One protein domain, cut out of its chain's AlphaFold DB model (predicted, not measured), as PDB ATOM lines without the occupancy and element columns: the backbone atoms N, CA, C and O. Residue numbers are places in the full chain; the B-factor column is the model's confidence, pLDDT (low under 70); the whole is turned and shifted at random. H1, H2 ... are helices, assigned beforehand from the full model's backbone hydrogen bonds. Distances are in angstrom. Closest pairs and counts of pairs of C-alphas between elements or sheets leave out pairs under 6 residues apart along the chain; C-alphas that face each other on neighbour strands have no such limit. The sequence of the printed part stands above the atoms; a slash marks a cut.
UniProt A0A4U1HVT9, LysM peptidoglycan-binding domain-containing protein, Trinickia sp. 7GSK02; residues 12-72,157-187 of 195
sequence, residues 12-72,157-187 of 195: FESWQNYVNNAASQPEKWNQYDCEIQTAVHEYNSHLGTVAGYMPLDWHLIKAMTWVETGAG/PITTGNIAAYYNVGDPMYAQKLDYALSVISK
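This is residues 12 to 72 and 157 to 187 of the 195 residues of the protein "LysM peptidoglycan-binding domain-containing protein" of Trinickia sp. 7GSK02 (UniProt A0A4U1HVT9). Two helices, H4 and H6, cross in the middle of the domain, and H6 has H1 side by side with it on one side and the short H5 packed on its first part, residues 174 to 179, on another. From H1 the chain turns through the tiny H2 into the longest helix, H3, which runs away from H1, and residues 48 to 57 fold back from its far end to H4; H3 and this returning link make one end of the longest axis, H1 the other. The printed part has 92 residues with six named helices, H1 to H6 in order along the chain, and no named strand, an all-helix domain. It is compact, with a radius of gyration of the C-alphas of 13.8 A and spans of 42 by 30 by 20 A.

H1 takes residues 12 to 23 and is 16.5 A long, beginning at C-alpha 12 at (27.458, -18.384, 29.541). H2 takes residues 26 to 29. H3, residues 33 to 47, is 20.9 A long and ends at C-alpha 47 at (11.140, -26.939, 59.727). H4, residues 58 to 68, is 15.4 A long. H5 takes residues 160 to 166 and is 10.1 A long. H6, residues 174 to 185, is 16.3 A long and ends at C-alpha 185 at (11.168, -18.961, 35.811).

H6 is the hub, touching three helices. It touches H4 at a steep tilt of 55 degrees, opposite ways; their closest C-alphas, those of Ala 63 and Ala 181, are 5.3 A apart. H6 touches H1 at a shallow tilt of 28 degrees, the same way, closest at the C-alphas of Val 19 and Ala 181, 7.3 A. H5 and H6 form a helical hairpin, opposite ways at 37 degrees, only just a steep tilt; their closest C-alphas, Thr 160 and Ala 175, are 4.9 A apart. H3 touches H4 at a steep tilt of 58 degrees, opposite ways, with the C-alphas of Gln 37 and Trp 58 closest at 5.7 A. H1 and H2 only just touch, only at the corner, with 3 pairs of C-alphas within 8 A, the closest being Ala 23 and Trp 29 at 5.4 A; H1 does so with residues 22 to 23 alone. H1 and H4 are close but not clearly touching, with the C-alphas of Val 19 and Trp 66 closest at 7.5 A. H4 and H5 are near each other, with 5 pairs of C-alphas within 10 A. H3 and H6 are apart. In H1, H3, H4, H5 and H6 every O i to N i+4 pair is within hydrogen-bond range, while H2 is too short for such a pair.

The two C-alphas farthest apart are those of Ser 14 and Thr 49, 42.2 A. Residues 73 to 156 are not printed, and C-alphas 72 and 157 across this cut are 30.4 A apart; the link H4 to H5 crosses it. Of the links that are printed whole, H1 to H2 and H2 to H3 are tight, H3 to H4 and H5 to H6 are short, and none is long. The mean pLDDT of the printed part is 93.7, and no printed residue is under 70.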
ATOM      1  N   PHE A  12      28.628 -18.910  28.841       91.44
ATOM      2  CA  PHE A  12      27.458 -18.384  29.541       91.44
ATOM      3  C   PHE A  12      26.329 -17.997  28.578       91.44
ATOM      4  O   PHE A  12      25.204 -18.446  28.757       91.44
ATOM      5  N   GLU A  13      26.627 -17.268  27.499       93.06
ATOM      6  CA  GLU A  13      25.623 -16.915  26.479       93.06
ATOM      7  C   GLU A  13      25.021 -18.154  25.812       93.06
ATOM      8  O   GLU A  13      23.826 -18.211  25.511       93.06
ATOM      9  N   SER A  14      25.845 -19.170  25.563       92.69
ATOM     10  CA  SER A  14      25.379 -20.444  25.013       92.69
ATOM     11  C   SER A  14      24.422 -21.143  25.982       92.69
ATOM     12  O   SER A  14      23.366 -21.616  25.562       92.69
ATOM     13  N   TRP A  15      24.736 -21.129  27.280       94.69
ATOM     14  CA  TRP A  15      23.869 -21.659  28.331       94.69
ATOM     15  C   TRP A  15      22.558 -20.862  28.479       94.69
ATOM     16  O   TRP A  15      21.489 -21.462  28.546       94.69
ATOM     17  N   GLN A  16      22.592 -19.526  28.420       95.38
ATOM     18  CA  GLN A  16      21.378 -18.694  28.461       95.38
ATOM     19  C   GLN A  16      20.431 -19.006  27.293       95.38
ATOM     20  O   GLN A  16      19.223 -19.134  27.484       95.38
ATOM     21  N   ASN A  17      20.977 -19.168  26.082       95.12
ATOM     22  CA  ASN A  17      20.188 -19.556  24.908       95.12
ATOM     23  C   ASN A  17      19.530 -20.927  25.098       95.12
ATOM     24  O   ASN A  17      18.371 -21.108  24.728       95.12
ATOM     25  N   TYR A  18      20.261 -21.874  25.687       94.75
ATOM     26  CA  TYR A  18      19.738 -23.191  26.020       94.75
ATOM     27  C   TYR A  18      18.570 -23.109  27.017       94.75
ATOM     28  O   TYR A  18      17.503 -23.652  26.733       94.75
ATOM     29  N   VAL A  19      18.719 -22.366  28.119       96.12
ATOM     30  CA  VAL A  19      17.651 -22.174  29.120       96.12
ATOM     31  C   VAL A  19      16.423 -21.497  28.513       96.12
ATOM     32  O   VAL A  19      15.305 -21.960  28.716       96.12
ATOM     33  N   ASN A  20      16.608 -20.445  27.711       95.50
ATOM     34  CA  ASN A  20      15.494 -19.759  27.047       95.50
ATOM     35  C   ASN A  20      14.735 -20.691  26.090       95.50
ATOM     36  O   ASN A  20      13.508 -20.658  26.029       95.50
ATOM     37  N   ASN A  21      15.459 -21.524  25.335       94.94
ATOM     38  CA  ASN A  21      14.840 -22.503  24.451       94.94
ATOM     39  C   ASN A  21      14.081 -23.568  25.252       94.94
ATOM     40  O   ASN A  21      12.946 -23.888  24.907       94.94
ATOM     41  N   ALA A  22      14.654 -24.065  26.349       93.62
ATOM     42  CA  ALA A  22      13.983 -25.027  27.214       93.62
ATOM     43  C   ALA A  22      12.691 -24.455  27.822       93.62
ATOM     44  O   ALA A  22      11.667 -25.129  27.802       93.62
ATOM     45  N   ALA A  23      12.705 -23.195  28.265       93.56
ATOM     46  CA  ALA A  23      11.528 -22.520  28.817       93.56
ATOM     47  C   ALA A  23      10.369 -22.388  27.812       93.56
ATOM     48  O   ALA A  23       9.210 -22.338  28.212       93.56
ATOM     49  N   SER A  24      10.652 -22.400  26.505       92.25
ATOM     50  CA  SER A  24       9.613 -22.453  25.462       92.25
ATOM     51  C   SER A  24       8.960 -23.832  25.277       92.25
ATOM     52  O   SER A  24       8.061 -23.967  24.450       92.25
ATOM     53  N   GLN A  25       9.381 -24.856  26.034       91.88
ATOM     54  CA  GLN A  25       8.858 -26.226  25.986       91.88
ATOM     55  C   GLN A  25       8.257 -26.616  27.352       91.88
ATOM     56  O   GLN A  25       8.934 -27.285  28.137       91.88
ATOM     57  N   PRO A  26       6.997 -26.237  27.657       89.94
ATOM     58  CA  PRO A  26       6.425 -26.341  29.003       89.94
ATOM     59  C   PRO A  26       6.478 -27.737  29.631       89.94
ATOM     60  O   PRO A  26       6.758 -27.850  30.817       89.94
ATOM     61  N   GLU A  27       6.263 -28.798  28.849       89.25
ATOM     62  CA  GLU A  27       6.282 -30.177  29.361       89.25
ATOM     63  C   GLU A  27       7.649 -30.564  29.936       89.25
ATOM     64  O   GLU A  27       7.736 -31.096  31.038       89.25
ATOM     65  N   LYS A  28       8.735 -30.245  29.221       89.94
ATOM     66  CA  LYS A  28      10.098 -30.493  29.712       89.94
ATOM     67  C   LYS A  28      10.513 -29.474  30.761       89.94
ATOM     68  O   LYS A  28      11.189 -29.827  31.721       89.94
ATOM     69  N   TRP A  29      10.121 -28.211  30.572       94.81
ATOM     70  CA  TRP A  29      10.446 -27.118  31.486       94.81
ATOM     71  C   TRP A  29       9.912 -27.363  32.900       94.81
ATOM     72  O   TRP A  29      10.592 -27.048  33.878       94.81
ATOM     73  N   ASN A  30       8.718 -27.953  32.986       94.62
ATOM     74  CA  ASN A  30       7.990 -28.172  34.230       94.62
ATOM     75  C   ASN A  30       7.985 -29.638  34.686       94.62
ATOM     76  O   ASN A  30       7.233 -29.981  35.592       94.62
ATOM     77  N   GLN A  31       8.806 -30.499  34.074       94.19
ATOM     78  CA  GLN A  31       8.803 -31.947  34.312       94.19
ATOM     79  C   GLN A  31       8.891 -32.332  35.798       94.19
ATOM     80  O   GLN A  31       8.318 -33.344  36.177       94.19
ATOM     81  N   TYR A  32       9.602 -31.539  36.609       95.06
ATOM     82  CA  TYR A  32       9.829 -31.790  38.038       95.06
ATOM     83  C   TYR A  32       9.118 -30.797  38.964       95.06
ATOM     84  O   TYR A  32       9.400 -30.770  40.161       95.06
ATOM     85  N   ASP A  33       8.251 -29.926  38.438       95.56
ATOM     86  CA  ASP A  33       7.673 -28.837  39.232       95.56
ATOM     87  C   ASP A  33       6.881 -29.365  40.428       95.56
ATOM     88  O   ASP A  33       7.000 -28.811  41.520       95.56
ATOM     89  N   CYS A  34       6.125 -30.450  40.249       94.94
ATOM     90  CA  CYS A  34       5.324 -31.011  41.328       94.94
ATOM     91  C   CYS A  34       6.169 -31.704  42.386       94.94
ATOM     92  O   CYS A  34       5.997 -31.423  43.566       94.94
ATOM     93  N   GLU A  35       7.136 -32.525  41.992       94.56
ATOM     94  CA  GLU A  35       8.049 -33.177  42.926       94.56
ATOM     95  C   GLU A  35       8.841 -32.145  43.739       94.56
ATOM     96  O   GLU A  35       9.006 -32.296  44.950       94.56
ATOM     97  N   ILE A  36       9.289 -31.062  43.093       95.62
ATOM     98  CA  ILE A  36       9.998 -29.969  43.761       95.62
ATOM     99  C   ILE A  36       9.065 -29.225  44.724       95.62
ATOM    100  O   ILE A  36       9.457 -28.987  45.867       95.62
ATOM    101  N   GLN A  37       7.847 -28.870  44.300       95.69
ATOM    102  CA  GLN A  37       6.870 -28.190  45.157       95.69
ATOM    103  C   GLN A  37       6.508 -29.033  46.383       95.69
ATOM    104  O   GLN A  37       6.553 -28.512  47.499       95.69
ATOM    105  N   THR A  38       6.215 -30.324  46.206       94.94
ATOM    106  CA  THR A  38       5.884 -31.245  47.303       94.94
ATOM    107  C   THR A  38       7.052 -31.384  48.274       94.94
ATOM    108  O   THR A  38       6.874 -31.169  49.472       94.94
ATOM    109  N   ALA A  39       8.267 -31.644  47.783       94.31
ATOM    110  CA  ALA A  39       9.433 -31.775  48.654       94.31
ATOM    111  C   ALA A  39       9.703 -30.482  49.441       94.31
ATOM    112  O   ALA A  39       9.916 -30.508  50.653       94.31
ATOM    113  N   VAL A  40       9.661 -29.326  48.772       95.44
ATOM    114  CA  VAL A  40       9.846 -28.022  49.422       95.44
ATOM    115  C   VAL A  40       8.751 -27.753  50.451       95.44
ATOM    116  O   VAL A  40       9.054 -27.265  51.539       95.44
ATOM    117  N   HIS A  41       7.501 -28.110  50.152       95.12
ATOM    118  CA  HIS A  41       6.395 -28.010  51.096       95.12
ATOM    119  C   HIS A  41       6.639 -28.857  52.351       95.12
ATOM    120  O   HIS A  41       6.492 -28.344  53.460       95.12
ATOM    121  N   GLU A  42       7.066 -30.113  52.203       95.56
ATOM    122  CA  GLU A  42       7.369 -31.001  53.331       95.56
ATOM    123  C   GLU A  42       8.468 -30.429  54.234       95.56
ATOM    124  O   GLU A  42       8.294 -30.360  55.453       95.56
ATOM    125  N   TYR A  43       9.574 -29.949  53.651       94.19
ATOM    126  CA  TYR A  43      10.646 -29.310  54.423       94.19
ATOM    127  C   TYR A  43      10.164 -28.041  55.123       94.19
ATOM    128  O   TYR A  43      10.422 -27.873  56.315       94.19
ATOM    129  N   ASN A  44       9.438 -27.173  54.412       95.94
ATOM    130  CA  ASN A  44       8.898 -25.938  54.975       95.94
ATOM    131  C   ASN A  44       7.925 -26.216  56.127       95.94
ATOM    132  O   ASN A  44       7.960 -25.525  57.144       95.94
ATOM    133  N   SER A  45       7.085 -27.242  55.987       95.81
ATOM    134  CA  SER A  45       6.139 -27.683  57.011       95.81
ATOM    135  C   SER A  45       6.864 -28.241  58.237       95.81
ATOM    136  O   SER A  45       6.598 -27.830  59.367       95.81
ATOM    137  N   HIS A  46       7.850 -29.118  58.026       94.69
ATOM    138  CA  HIS A  46       8.596 -29.757  59.108       94.69
ATOM    139  C   HIS A  46       9.494 -28.780  59.879       94.69
ATOM    140  O   HIS A  46       9.614 -28.864  61.101       94.69
ATOM    141  N   LEU A  47      10.139 -27.851  59.170       93.62
ATOM    142  CA  LEU A  47      11.140 -26.939  59.727       93.62
ATOM    143  C   LEU A  47      10.571 -25.562  60.083       93.62
ATOM    144  O   LEU A  47      11.268 -24.770  60.712       93.62
ATOM    145  N   GLY A  48       9.313 -25.275  59.734       94.38
ATOM    146  CA  GLY A  48       8.688 -23.955  59.874       94.38
ATOM    147  C   GLY A  48       8.695 -23.375  61.291       94.38
ATOM    148  O   GLY A  48       8.650 -22.159  61.459       94.38
ATOM    149  N   THR A  49       8.784 -24.224  62.317       92.44
ATOM    150  CA  THR A  49       8.840 -23.812  63.731       92.44
ATOM    151  C   THR A  49      10.263 -23.744  64.292       92.44
ATOM    152  O   THR A  49      10.459 -23.332  65.437       92.44
ATOM    153  N   VAL A  50      11.276 -24.132  63.511       92.12
ATOM    154  CA  VAL A  50      12.673 -24.131  63.947       92.12
ATOM    155  C   VAL A  50      13.214 -22.703  63.920       92.12
ATOM    156  O   VAL A  50      13.184 -22.019  62.899       92.12
ATOM    157  N   ALA A  51      13.753 -22.247  65.052       89.88
ATOM    158  CA  ALA A  51      14.292 -20.897  65.182       89.88
ATOM    159  C   ALA A  51      15.352 -20.595  64.106       89.88
ATOM    160  O   ALA A  51      16.294 -21.364  63.901       89.88
ATOM    161  N   GLY A  52      15.193 -19.453  63.434       89.56
ATOM    162  CA  GLY A  52      16.086 -18.995  62.368       89.56
ATOM    163  C   GLY A  52      15.876 -19.671  61.011       89.56
ATOM    164  O   GLY A  52      16.578 -19.309  60.068       89.56
ATOM    165  N   TYR A  53      14.937 -20.615  60.891       93.38
ATOM    166  CA  TYR A  53      14.587 -21.193  59.602       93.38
ATOM    167  C   TYR A  53      13.938 -20.145  58.695       93.38
ATOM    168  O   TYR A  53      13.079 -19.374  59.121       93.38
ATOM    169  N   MET A  54      14.352 -20.136  57.429       93.56
ATOM    170  CA  MET A  54      13.721 -19.362  56.368       93.56
ATOM    171  C   MET A  54      13.088 -20.346  55.383       93.56
ATOM    172  O   MET A  54      13.803 -21.248  54.933       93.56
ATOM    173  N   PRO A  55      11.798 -20.189  55.033       94.50
ATOM    174  CA  PRO A  55      11.150 -21.063  54.070       94.50
ATOM    175  C   PRO A  55      11.913 -21.122  52.745       94.50
ATOM    176  O   PRO A  55      12.335 -20.101  52.201       94.50
ATOM    177  N   LEU A  56      12.077 -22.337  52.239       95.00
ATOM    178  CA  LEU A  56      12.601 -22.622  50.917       95.00
ATOM    179  C   LEU A  56      11.627 -22.117  49.847       95.00
ATOM    180  O   LEU A  56      10.425 -22.382  49.917       95.00
ATOM    181  N   ASP A  57      12.171 -21.441  48.837       95.06
ATOM    182  CA  ASP A  57      11.465 -21.107  47.601       95.06
ATOM    183  C   ASP A  57      11.670 -22.235  46.584       95.06
ATOM    184  O   ASP A  57      12.798 -22.556  46.198       95.06
ATOM    185  N   TRP A  58      10.573 -22.847  46.141       95.88
ATOM    186  CA  TRP A  58      10.618 -23.958  45.196       95.88
ATOM    187  C   TRP A  58      11.152 -23.535  43.820       95.88
ATOM    188  O   TRP A  58      11.802 -24.335  43.144       95.88
ATOM    189  N   HIS A  59      10.995 -22.261  43.442       96.62
ATOM    190  CA  HIS A  59      11.578 -21.723  42.215       96.62
ATOM    191  C   HIS A  59      13.104 -21.724  42.252       96.62
ATOM    192  O   HIS A  59      13.744 -21.923  41.221       96.62
ATOM    193  N   LEU A  60      13.701 -21.540  43.430       96.56
ATOM    194  CA  LEU A  60      15.148 -21.599  43.589       96.56
ATOM    195  C   LEU A  60      15.672 -23.023  43.423       96.56
ATOM    196  O   LEU A  60      16.693 -23.222  42.771       96.56
ATOM    197  N   ILE A  61      14.944 -24.016  43.933       96.06
ATOM    198  CA  ILE A  61      15.287 -25.426  43.722       96.06
ATOM    199  C   ILE A  61      15.130 -25.802  42.244       96.06
ATOM    200  O   ILE A  61      16.026 -26.426  41.677       96.06
ATOM    201  N   LYS A  62      14.067 -25.338  41.574       96.69
ATOM    202  CA  LYS A  62      13.922 -25.464  40.114       96.69
ATOM    203  C   LYS A  62      15.065 -24.778  39.361       96.69
ATOM    204  O   LYS A  62      15.586 -25.330  38.396       96.69
ATOM    205  N   ALA A  63      15.495 -23.592  39.785       97.12
ATOM    206  CA  ALA A  63      16.642 -22.922  39.178       97.12
ATOM    207  C   ALA A  63      17.917 -23.763  39.331       97.12
ATOM    208  O   ALA A  63      18.647 -23.936  38.355       97.12
ATOM    209  N   MET A  64      18.156 -24.338  40.514       96.25
ATOM    210  CA  MET A  64      19.299 -25.222  40.753       96.25
ATOM    211  C   MET A  64      19.296 -26.434  39.813       96.25
ATOM    212  O   MET A  64      20.328 -26.701  39.207       96.25
ATOM    213  N   THR A  65      18.168 -27.123  39.598       95.75
ATOM    214  CA  THR A  65      18.134 -28.285  38.681       95.75
ATOM    215  C   THR A  65      18.493 -27.907  37.236       95.75
ATOM    216  O   THR A  65      19.233 -28.630  36.560       95.75
ATOM    217  N   TRP A  66      18.034 -26.746  36.759       96.31
ATOM    218  CA  TRP A  66      18.379 -26.230  35.427       96.31
ATOM    219  C   TRP A  66      19.834 -25.758  35.300       96.31
ATOM    220  O   TRP A  66      20.399 -25.825  34.205       96.31
ATOM    221  N   VAL A  67      20.450 -25.286  36.389       95.31
ATOM    222  CA  VAL A  67      21.871 -24.900  36.411       95.31
ATOM    223  C   VAL A  67      22.787 -26.124  36.507       95.31
ATOM    224  O   VAL A  67      23.792 -26.163  35.799       95.31
ATOM    225  N   GLU A  68      22.439 -27.111  37.335       92.62
ATOM    226  CA  GLU A  68      23.228 -28.333  37.548       92.62
ATOM    227  C   GLU A  68      23.247 -29.239  36.314       92.62
ATOM    228  O   GLU A  68      24.295 -29.757  35.932       92.62
ATOM    229  N   THR A  69      22.089 -29.419  35.669       92.62
ATOM    230  CA  THR A  69      21.935 -30.445  34.629       92.62
ATOM    231  C   THR A  69      21.208 -29.921  33.397       92.62
ATOM    232  O   THR A  69      21.788 -29.846  32.310       92.62
ATOM    233  N   GLY A  70      19.932 -29.559  33.564       89.62
ATOM    234  CA  GLY A  70      19.004 -29.259  32.473       89.62
ATOM    235  C   GLY A  70      18.645 -30.465  31.582       89.62
ATOM    236  O   GLY A  70      19.423 -31.398  31.390       89.62
ATOM    237  N   ALA A  71      17.467 -30.420  30.955       88.50
ATOM    238  CA  ALA A  71      16.896 -31.492  30.119       88.50
ATOM    239  C   ALA A  71      17.697 -31.928  28.869       88.50
ATOM    240  O   ALA A  71      17.271 -32.811  28.128       88.50
ATOM    241  N   GLY A  72      18.834 -31.294  28.582       88.62
ATOM    242  CA  GLY A  72      19.724 -31.640  27.470       88.62
ATOM    243  C   GLY A  72      20.748 -32.712  27.839       88.62
ATOM    244  O   GLY A  72      21.559 -33.099  26.997       88.62
ATOM    245  N   PRO A 157      21.123 -17.562  55.093       90.62
ATOM    246  CA  PRO A 157      20.151 -17.068  54.131       90.62
ATOM    247  C   PRO A 157      20.314 -17.788  52.796       90.62
ATOM    248  O   PRO A 157      21.434 -17.925  52.294       90.62
ATOM    249  N   ILE A 158      19.208 -18.243  52.227       91.00
ATOM    250  CA  ILE A 158      19.218 -19.008  50.985       91.00
ATOM    251  C   ILE A 158      19.188 -18.014  49.823       91.00
ATOM    252  O   ILE A 158      18.140 -17.642  49.309       91.00
ATOM    253  N   THR A 159      20.374 -17.525  49.468       93.94
ATOM    254  CA  THR A 159      20.605 -16.593  48.359       93.94
ATOM    255  C   THR A 159      21.441 -17.274  47.283       93.94
ATOM    256  O   THR A 159      22.222 -18.178  47.586       93.94
ATOM    257  N   THR A 160      21.335 -16.825  46.033       95.56
ATOM    258  CA  THR A 160      22.128 -17.364  44.911       95.56
ATOM    259  C   THR A 160      23.633 -17.291  45.183       95.56
ATOM    260  O   THR A 160      24.355 -18.256  44.938       95.56
ATOM    261  N   GLY A 161      24.094 -16.199  45.801       95.25
ATOM    262  CA  GLY A 161      25.475 -16.038  46.258       95.25
ATOM    263  C   GLY A 161      25.894 -17.041  47.340       95.25
ATOM    264  O   GLY A 161      26.961 -17.640  47.229       95.25
ATOM    265  N   ASN A 162      25.062 -17.278  48.362       94.38
ATOM    266  CA  ASN A 162      25.376 -18.273  49.394       94.38
ATOM    267  C   ASN A 162      25.349 -19.699  48.832       94.38
ATOM    268  O   ASN A 162      26.203 -20.505  49.191       94.38
ATOM    269  N   ILE A 163      24.417 -20.019  47.933       93.19
ATOM    270  CA  ILE A 163      24.389 -21.334  47.285       93.19
ATOM    271  C   ILE A 163      25.667 -21.532  46.464       93.19
ATOM    272  O   ILE A 163      26.344 -22.540  46.642       93.19
ATOM    273  N   ALA A 164      26.071 -20.559  45.645       93.56
ATOM    274  CA  ALA A 164      27.339 -20.642  44.918       93.56
ATOM    275  C   ALA A 164      28.544 -20.822  45.863       93.56
ATOM    276  O   ALA A 164      29.424 -21.639  45.608       93.56
ATOM    277  N   ALA A 165      28.567 -20.109  46.993       91.44
ATOM    278  CA  ALA A 165      29.678 -20.155  47.942       91.44
ATOM    279  C   ALA A 165      29.775 -21.457  48.762       91.44
ATOM    280  O   ALA A 165      30.864 -21.781  49.235       91.44
ATOM    281  N   TYR A 166      28.668 -22.178  48.975       89.00
ATOM    282  CA  TYR A 166      28.630 -23.333  49.887       89.00
ATOM    283  C   TYR A 166      28.225 -24.657  49.238       89.00
ATOM    284  O   TYR A 166      28.562 -25.708  49.777       89.00
ATOM    285  N   TYR A 167      27.511 -24.620  48.114       86.19
ATOM    286  CA  TYR A 167      27.046 -25.812  47.409       86.19
ATOM    287  C   TYR A 167      27.919 -26.119  46.187       86.19
ATOM    288  O   TYR A 167      28.503 -27.199  46.123       86.19
ATOM    289  N   ASN A 168      28.083 -25.163  45.264       80.31
ATOM    290  CA  ASN A 168      28.835 -25.366  44.018       80.31
ATOM    291  C   ASN A 168      30.002 -24.372  43.868       80.31
ATOM    292  O   ASN A 168      29.964 -23.430  43.080       80.31
ATOM    293  N   VAL A 169      31.067 -24.613  44.637       77.00
ATOM    294  CA  VAL A 169      32.244 -23.723  44.742       77.00
ATOM    295  C   VAL A 169      33.123 -23.735  43.475       77.00
ATOM    296  O   VAL A 169      34.021 -22.908  43.331       77.00
ATOM    297  N   GLY A 170      32.895 -24.671  42.547       83.31
ATOM    298  CA  GLY A 170      33.738 -24.873  41.363       83.31
ATOM    299  C   GLY A 170      33.399 -23.988  40.160       83.31
ATOM    300  O   GLY A 170      34.272 -23.756  39.323       83.31
ATOM    301  N   ASP A 171      32.163 -23.489  40.059       88.69
ATOM    302  CA  ASP A 171      31.721 -22.648  38.942       88.69
ATOM    303  C   ASP A 171      31.646 -21.164  39.363       88.69
ATOM    304  O   ASP A 171      30.719 -20.768  40.075       88.69
ATOM    305  N   PRO A 172      32.563 -20.293  38.897       91.19
ATOM    306  CA  PRO A 172      32.549 -18.875  39.259       91.19
ATOM    307  C   PRO A 172      31.311 -18.127  38.738       91.19
ATOM    308  O   PRO A 172      31.008 -17.035  39.216       91.19
ATOM    309  N   MET A 173      30.586 -18.695  37.769       93.88
ATOM    310  CA  MET A 173      29.374 -18.112  37.189       93.88
ATOM    311  C   MET A 173      28.092 -18.639  37.839       93.88
ATOM    312  O   MET A 173      27.003 -18.225  37.442       93.88
ATOM    313  N   TYR A 174      28.189 -19.539  38.821       94.75
ATOM    314  CA  TYR A 174      27.037 -20.262  39.359       94.75
ATOM    315  C   TYR A 174      25.936 -19.337  39.888       94.75
ATOM    316  O   TYR A 174      24.772 -19.485  39.523       94.75
ATOM    317  N   ALA A 175      26.303 -18.320  40.676       96.62
ATOM    318  CA  ALA A 175      25.346 -17.339  41.190       96.62
ATOM    319  C   ALA A 175      24.629 -16.588  40.053       96.62
ATOM    320  O   ALA A 175      23.407 -16.488  40.059       96.62
ATOM    321  N   GLN A 176      25.370 -16.150  39.028       97.00
ATOM    322  CA  GLN A 176      24.799 -15.436  37.879       97.00
ATOM    323  C   GLN A 176      23.877 -16.329  37.042       97.00
ATOM    324  O   GLN A 176      22.866 -15.865  36.515       97.00
ATOM    325  N   LYS A 177      24.204 -17.621  36.918       97.00
ATOM    326  CA  LYS A 177      23.327 -18.606  36.278       97.00
ATOM    327  C   LYS A 177      22.037 -18.795  37.074       97.00
ATOM    328  O   LYS A 177      20.971 -18.788  36.466       97.00
ATOM    329  N   LEU A 178      22.109 -18.902  38.403       97.44
ATOM    330  CA  LEU A 178      20.915 -18.983  39.247       97.44
ATOM    331  C   LEU A 178      20.039 -17.734  39.117       97.44
ATOM    332  O   LEU A 178      18.844 -17.869  38.865       97.44
ATOM    333  N   ASP A 179      20.625 -16.537  39.215       98.06
ATOM    334  CA  ASP A 179      19.895 -15.272  39.056       98.06
ATOM    335  C   ASP A 179      19.189 -15.213  37.690       98.06
ATOM    336  O   ASP A 179      18.018 -14.839  37.585       98.06
ATOM    337  N   TYR A 180      19.881 -15.644  36.629       98.25
ATOM    338  CA  TYR A 180      19.309 -15.692  35.290       98.25
ATOM    339  C   TYR A 180      18.166 -16.711  35.183       98.25
ATOM    340  O   TYR A 180      17.094 -16.363  34.686       98.25
ATOM    341  N   ALA A 181      18.362 -17.943  35.662       97.62
ATOM    342  CA  ALA A 181      17.339 -18.989  35.640       97.62
ATOM    343  C   ALA A 181      16.079 -18.558  36.406       97.62
ATOM    344  O   ALA A 181      14.979 -18.672  35.870       97.62
ATOM    345  N   LEU A 182      16.236 -17.973  37.597       97.75
ATOM    346  CA  LEU A 182      15.134 -17.395  38.371       97.75
ATOM    347  C   LEU A 182      14.370 -16.332  37.574       97.75
ATOM    348  O   LEU A 182      13.143 -16.364  37.533       97.75
ATOM    349  N   SER A 183      15.081 -15.440  36.876       97.69
ATOM    350  CA  SER A 183      14.450 -14.403  36.046       97.69
ATOM    351  C   SER A 183      13.645 -14.956  34.860       97.69
ATOM    352  O   SER A 183      12.752 -14.279  34.345       97.69
ATOM    353  N   VAL A 184      13.984 -16.159  34.381       97.25
ATOM    354  CA  VAL A 184      13.236 -16.860  33.330       97.25
ATOM    355  C   VAL A 184      12.028 -17.560  33.939       97.25
ATOM    356  O   VAL A 184      10.928 -17.417  33.407       97.25
ATOM    357  N   ILE A 185      12.220 -18.260  35.063       96.31
ATOM    358  CA  ILE A 185      11.168 -18.961  35.811       96.31
ATOM    359  C   ILE A 185      10.054 -17.994  36.216       96.31
ATOM    360  O   ILE A 185       8.894 -18.272  35.936       96.31
ATOM    361  N   SER A 186      10.397 -16.825  36.764       94.94
ATOM    362  CA  SER A 186       9.424 -15.834  37.245       94.94
ATOM    363  C   SER A 186       8.535 -15.238  36.146       94.94
ATOM    364  O   SER A 186       7.578 -14.527  36.437       94.94
ATOM    365  N   LYS A 187       8.884 -15.449  34.870       94.62
ATOM    366  CA  LYS A 187       8.101 -15.006  33.707       94.62
ATOM    367  C   LYS A 187       7.197 -16.107  33.156       94.62
ATOM    368  O   LYS A 187       6.396 -15.830  32.265       94.62
TER     369      LYS A 187